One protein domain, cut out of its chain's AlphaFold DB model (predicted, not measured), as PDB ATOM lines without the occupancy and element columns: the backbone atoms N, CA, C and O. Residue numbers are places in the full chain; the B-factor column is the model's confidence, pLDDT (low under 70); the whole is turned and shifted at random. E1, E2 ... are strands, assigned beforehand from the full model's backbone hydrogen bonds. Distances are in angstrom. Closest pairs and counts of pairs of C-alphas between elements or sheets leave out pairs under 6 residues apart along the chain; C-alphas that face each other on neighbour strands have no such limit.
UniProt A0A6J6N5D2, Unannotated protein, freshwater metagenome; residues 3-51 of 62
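Overview. This is residues 3 to 51 of the 62 residues of the protein "Unannotated protein" of freshwater metagenome (UniProt A0A6J6N5D2). With little regular structure, this is a loose, flat shape with a small strand hairpin towards each end, E1 with E2 and E3 with E4; residues 19 to 24 stick out beyond E1 and E2. The 49 printed residues hold four named strands, E1 to E4 in order, in two antiparallel sheets; the class is all strand, with 17 residues in strands. The radius of gyration of the C-alphas is 13.5 A and the spans are 36 by 26 by 11 A.

Arrangement. Start at residues 3 to 4, which pair antiparallel with residues 34 to 36 of E3, residues 34 to 39. Further on, E1, residues 15 to 17, and E2, residues 26 to 28, form a hairpin at 137 degrees; find N 15 and O 28 within hydrogen-bond range, 3.0 A. E3 and E4, residues 42 to 46, form another at 153 degrees, with N 37 and O 45 at 2.9 A. E1 and E2 are apart from E3 and E4.

Along the chain. Find C-alpha 15 at (116.938, 175.876, 151.850), where E1 begins. E3 runs 14.3 A; E4 runs 10.8 A to C-alpha 46 at (102.281, 184.176, 162.738).

Size, cuts and confidence. The farthest C-alphas, Asp 7 and Ala 22, are 39.8 A apart. The printed part has no cut, and no printed residue is under 70 in pLDDT.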
ATOM      1  N   VAL A   3     106.783 190.092 168.368       97.88
ATOM      2  CA  VAL A   3     106.685 189.292 169.588       97.88
ATOM      3  C   VAL A   3     107.447 188.002 169.328       97.88
ATOM      4  O   VAL A   3     107.122 187.273 168.390       97.88
ATOM      5  N   PHE A   4     108.483 187.750 170.118       97.56
ATOM      6  CA  PHE A   4     109.370 186.610 169.932       97.56
ATOM      7  C   PHE A   4     109.878 186.089 171.275       97.56
ATOM      8  O   PHE A   4     110.012 186.847 172.236       97.56
ATOM      9  N   ASP A   5     110.136 184.789 171.310       97.44
ATOM     10  CA  ASP A   5     110.784 184.093 172.412       97.44
ATOM     11  C   ASP A   5     112.301 184.133 172.191       97.44
ATOM     12  O   ASP A   5     112.802 183.693 171.154       97.44
ATOM     13  N   LEU A   6     113.025 184.706 173.155       97.19
ATOM     14  CA  LEU A   6     114.479 184.837 173.097       97.19
ATOM     15  C   LEU A   6     115.184 183.484 173.194       97.19
ATOM     16  O   LEU A   6     116.196 183.296 172.521       97.19
ATOM     17  N   ASP A   7     114.653 182.551 173.983       98.06
ATOM     18  CA  ASP A   7     115.273 181.241 174.193       98.06
ATOM     19  C   ASP A   7     115.070 180.326 172.976       98.06
ATOM     20  O   ASP A   7     115.892 179.452 172.696       98.06
ATOM     21  N   ALA A   8     114.000 180.558 172.210       96.31
ATOM     22  CA  ALA A   8     113.699 179.841 170.972       96.31
ATOM     23  C   ALA A   8     114.197 180.553 169.698       96.31
ATOM     24  O   ALA A   8     113.968 180.061 168.588       96.31
ATOM     25  N   LEU A   9     114.854 181.713 169.821       96.50
ATOM     26  CA  LEU A   9     115.332 182.480 168.673       96.50
ATOM     27  C   LEU A   9     116.486 181.742 167.982       96.50
ATOM     28  O   LEU A   9     117.573 181.590 168.537       96.50
ATOM     29  N   ALA A  10     116.264 181.312 166.741       96.75
ATOM     30  CA  ALA A  10     117.244 180.524 166.001       96.75
ATOM     31  C   ALA A  10     117.235 180.808 164.495       96.75
ATOM     32  O   ALA A  10     116.239 181.250 163.911       96.75
ATOM     33  N   LEU A  11     118.369 180.496 163.863       96.31
ATOM     34  CA  LEU A  11     118.591 180.628 162.430       96.31
ATOM     35  C   LEU A  11     118.843 179.232 161.823       96.31
ATOM     36  O   LEU A  11     119.970 178.742 161.890       96.31
ATOM     37  N   PRO A  12     117.817 178.552 161.277       95.44
ATOM     38  CA  PRO A  12     118.008 177.265 160.610       95.44
ATOM     39  C   PRO A  12     118.911 177.406 159.380       95.44
ATOM     40  O   PRO A  12     119.063 178.498 158.835       95.44
ATOM     41  N   LEU A  13     119.484 176.295 158.908       97.62
ATOM     42  CA  LEU A  13     120.207 176.298 157.635       97.62
ATOM     43  C   LEU A  13     119.280 176.750 156.489       97.62
ATOM     44  O   LEU A  13     118.094 176.404 156.496       97.62
ATOM     45  N   PRO A  14     119.802 177.492 155.500       97.50
ATOM     46  CA  PRO A  14     119.009 177.920 154.358       97.50
ATOM     47  C   PRO A  14     118.594 176.726 153.490       97.50
ATOM     48  O   PRO A  14     119.338 175.755 153.341       97.50
ATOM     49  N   THR A  15     117.425 176.827 152.861       97.62
ATOM     50  CA  THR A  15     116.938 175.876 151.850       97.62
ATOM     51  C   THR A  15     117.119 176.456 150.451       97.62
ATOM     52  O   THR A  15     117.075 177.669 150.281       97.62
ATOM     53  N   PHE A  16     117.344 175.619 149.437       97.88
ATOM     54  CA  PHE A  16     117.370 176.066 148.038       97.88
ATOM     55  C   PHE A  16     116.034 175.730 147.365       97.88
ATOM     56  O   PHE A  16     115.634 174.566 147.349       97.88
ATOM     57  N   GLU A  17     115.342 176.733 146.827       97.88
ATOM     58  CA  GLU A  17     113.994 176.627 146.251       97.88
ATOM     59  C   GLU A  17     113.997 177.121 144.790       97.88
ATOM     60  O   GLU A  17     114.761 178.021 144.455       97.88
ATOM     61  N   HIS A  18     113.172 176.530 143.915       97.50
ATOM     62  CA  HIS A  18     113.056 176.875 142.481       97.50
ATOM     63  C   HIS A  18     111.706 177.544 142.174       97.50
ATOM     64  O   HIS A  18     110.937 177.076 141.335       97.50
ATOM     65  N   ASP A  19     111.378 178.597 142.919       96.00
ATOM     66  CA  ASP A  19     110.056 179.233 142.945       96.00
ATOM     67  C   ASP A  19     110.007 180.609 142.256       96.00
ATOM     68  O   ASP A  19     108.981 181.290 142.272       96.00
ATOM     69  N   PHE A  20     111.101 181.033 141.621       97.00
ATOM     70  CA  PHE A  20     111.149 182.274 140.853       97.00
ATOM     71  C   PHE A  20     110.640 182.113 139.411       97.00
ATOM     72  O   PHE A  20     110.530 180.993 138.895       97.00
ATOM     73  N   PRO A  21     110.332 183.235 138.719       97.50
ATOM     74  CA  PRO A  21     109.942 183.209 137.313       97.50
ATOM     75  C   PRO A  21     110.917 182.394 136.454       97.50
ATOM     76  O   PRO A  21     112.129 182.432 136.665       97.50
ATOM     77  N   ALA A  22     110.373 181.652 135.485       96.94
ATOM     78  CA  ALA A  22     111.114 180.707 134.640       96.94
ATOM     79  C   ALA A  22     111.842 179.569 135.397       96.94
ATOM     80  O   ALA A  22     112.735 178.940 134.835       96.94
ATOM     81  N   GLY A  23     111.456 179.276 136.645       96.62
ATOM     82  CA  GLY A  23     112.034 178.186 137.440       96.62
ATOM     83  C   GLY A  23     113.427 178.493 137.991       96.62
ATOM     84  O   GLY A  23     114.158 177.575 138.361       96.62
ATOM     85  N   ALA A  24     113.819 179.770 138.024       98.00
ATOM     86  CA  ALA A  24     115.071 180.179 138.641       98.00
ATOM     87  C   ALA A  24     115.097 179.812 140.139       98.00
ATOM     88  O   ALA A  24     114.064 179.789 140.811       98.00
ATOM     89  N   GLY A  25     116.294 179.510 140.646       97.75
ATOM     90  CA  GLY A  25     116.504 179.098 142.031       97.75
ATOM     91  C   GLY A  25     116.949 180.232 142.952       97.75
ATOM     92  O   GLY A  25     117.599 181.182 142.511       97.75
ATOM     93  N   ARG A  26     116.649 180.108 144.247       98.12
ATOM     94  CA  ARG A  26     117.142 180.993 145.312       98.12
ATOM     95  C   ARG A  26     117.383 180.238 146.616       98.12
ATOM     96  O   ARG A  26     116.733 179.235 146.889       98.12
ATOM     97  N   PHE A  27     118.267 180.775 147.456       97.94
ATOM     98  CA  PHE A  27     118.328 180.381 148.863       97.94
ATOM     99  C   PHE A  27     117.246 181.112 149.663       97.94
ATOM    100  O   PHE A  27     117.111 182.332 149.562       97.94
ATOM    101  N   VAL A  28     116.511 180.369 150.483       96.50
ATOM    102  CA  VAL A  28     115.530 180.877 151.437       96.50
ATOM    103  C   VAL A  28     116.091 180.701 152.840       96.50
ATOM    104  O   VAL A  28     116.337 179.587 153.300       96.50
ATOM    105  N   GLN A  29     116.290 181.823 153.527       96.62
ATOM    106  CA  GLN A  29     116.696 181.854 154.925       96.62
ATOM    107  C   GLN A  29     115.471 182.138 155.793       96.62
ATOM    108  O   GLN A  29     114.927 183.240 155.755       96.62
ATOM    109  N   ARG A  30     115.043 181.148 156.579       94.88
ATOM    110  CA  ARG A  30     113.964 181.305 157.568       94.88
ATOM    111  C   ARG A  30     114.529 181.695 158.939       94.88
ATOM    112  O   ARG A  30     115.741 181.655 159.153       94.88
ATOM    113  N   SER A  31     113.647 182.042 159.869       94.69
ATOM    114  CA  SER A  31     113.944 182.230 161.294       94.69
ATOM    115  C   SER A  31     112.954 181.433 162.149       94.69
ATOM    116  O   SER A  31     111.873 181.077 161.684       94.69
ATOM    117  N   GLN A  32     113.333 181.127 163.389       96.56
ATOM    118  CA  GLN A  32     112.466 180.513 164.404       96.56
ATOM    119  C   GLN A  32     112.429 181.388 165.662       96.56
ATOM    120  O   GLN A  32     113.287 182.254 165.829       96.56
ATOM    121  N   GLY A  33     111.426 181.187 166.519       96.62
ATOM    122  CA  GLY A  33     111.244 181.946 167.764       96.62
ATOM    123  C   GLY A  33     110.386 183.207 167.622       96.62
ATOM    124  O   GLY A  33     109.995 183.796 168.624       96.62
ATOM    125  N   TYR A  34     110.022 183.607 166.401       96.94
ATOM    126  CA  TYR A  34     109.041 184.670 166.169       96.94
ATOM    127  C   TYR A  34     107.619 184.121 166.306       96.94
ATOM    128  O   TYR A  34     107.206 183.300 165.493       96.94
ATOM    129  N   GLY A  35     106.870 184.606 167.298       97.44
ATOM    130  CA  GLY A  35     105.458 184.266 167.475       97.44
ATOM    131  C   GLY A  35     104.566 185.097 166.558       97.44
ATOM    132  O   GLY A  35     103.860 184.550 165.717       97.44
ATOM    133  N   TRP A  36     104.653 186.428 166.658       98.06
ATOM    134  CA  TRP A  36     103.853 187.336 165.831       98.06
ATOM    135  C   TRP A  36     104.637 188.553 165.360       98.06
ATOM    136  O   TRP A  36     105.362 189.191 166.128       98.06
ATOM    137  N   THR A  37     104.389 188.956 164.120       97.69
ATOM    138  CA  THR A  37     104.728 190.290 163.624       97.69
ATOM    139  C   THR A  37     103.442 191.038 163.334       97.69
ATOM    140  O   THR A  37     102.602 190.566 162.572       97.69
ATOM    141  N   LEU A  38     103.306 192.228 163.917       98.19
ATOM    142  CA  LEU A  38     102.167 193.111 163.708       98.19
ATOM    143  C   LEU A  38     102.560 194.343 162.900       98.19
ATOM    144  O   LEU A  38     103.563 195.005 163.207       98.19
ATOM    145  N   VAL A  39     101.710 194.701 161.943       98.44
ATOM    146  CA  VAL A  39     101.798 195.921 161.135       98.44
ATOM    147  C   VAL A  39     100.487 196.681 161.304       98.44
ATOM    148  O   VAL A  39      99.419 196.119 161.104       98.44
ATOM    149  N   ASN A  40     100.553 197.950 161.720       97.62
ATOM    150  CA  ASN A  40      99.374 198.799 161.949       97.62
ATOM    151  C   ASN A  40      98.287 198.182 162.863       97.62
ATOM    152  O   ASN A  40      97.114 198.512 162.736       97.62
ATOM    153  N   GLY A  41      98.688 197.324 163.811       97.38
ATOM    154  CA  GLY A  41      97.789 196.655 164.760       97.38
ATOM    155  C   GLY A  41      97.244 195.302 164.292       97.38
ATOM    156  O   GLY A  41      96.619 194.611 165.089       97.38
ATOM    157  N   GLU A  42      97.518 194.891 163.053       98.25
ATOM    158  CA  GLU A  42      97.064 193.617 162.484       98.25
ATOM    159  C   GLU A  42      98.197 192.587 162.445       98.25
ATOM    160  O   GLU A  42      99.360 192.943 162.227       98.25
ATOM    161  N   VAL A  43      97.864 191.306 162.643       98.12
ATOM    162  CA  VAL A  43      98.823 190.196 162.527       98.12
ATOM    163  C   VAL A  43      99.207 190.033 161.060       98.12
ATOM    164  O   VAL A  43      98.387 189.671 160.224       98.12
ATOM    165  N   PHE A  44     100.466 190.327 160.755       97.88
ATOM    166  CA  PHE A  44     101.060 190.208 159.426       97.88
ATOM    167  C   PHE A  44     101.757 188.853 159.245       97.88
ATOM    168  O   PHE A  44     101.612 188.219 158.202       97.88
ATOM    169  N   MET A  45     102.470 188.390 160.277       97.62
ATOM    170  CA  MET A  45     103.072 187.054 160.331       97.62
ATOM    171  C   MET A  45     102.712 186.365 161.645       97.62
ATOM    172  O   MET A  45     102.714 187.016 162.694       97.62
ATOM    173  N   GLU A  46     102.481 185.058 161.588       97.31
ATOM    174  CA  GLU A  46     102.281 184.176 162.738       97.31
ATOM    175  C   GLU A  46     103.176 182.939 162.591       97.31
ATOM    176  O   GLU A  46     103.109 182.231 161.590       97.31
ATOM    177  N   ASN A  47     104.046 182.695 163.573       95.94
ATOM    178  CA  ASN A  47     104.978 181.561 163.612       95.94
ATOM    179  C   ASN A  47     105.817 181.382 162.330       95.94
ATOM    180  O   ASN A  47     106.083 180.264 161.894       95.94
ATOM    181  N   GLY A  48     106.242 182.496 161.726       93.69
ATOM    182  CA  GLY A  48     107.046 182.506 160.499       93.69
ATOM    183  C   GLY A  48     106.248 182.413 159.194       93.69
ATOM    184  O   GLY A  48     106.853 182.506 158.128       93.69
ATOM    185  N   GLU A  49     104.922 182.300 159.259       96.19
ATOM    186  CA  GLU A  49     104.036 182.241 158.095       96.19
ATOM    187  C   GLU A  49     103.257 183.547 157.914       96.19
ATOM    188  O   GLU A  49     102.844 184.196 158.878       96.19
ATOM    189  N   HIS A  50     103.039 183.944 156.659       96.75
ATOM    190  CA  HIS A  50     102.288 185.157 156.344       96.75
ATOM    191  C   HIS A  50     100.797 184.947 156.624       96.75
ATOM    192  O   HIS A  50     100.163 184.075 156.033       96.75
ATOM    193  N   ALA A  51     100.209 185.795 157.466       97.56
ATOM    194  CA  ALA A  51      98.819 185.667 157.909       97.56
ATOM    195  C   ALA A  51      97.785 186.127 156.857       97.56
ATOM    196  O   ALA A  51      96.580 186.075 157.085       97.56
TER     197      ALA A  51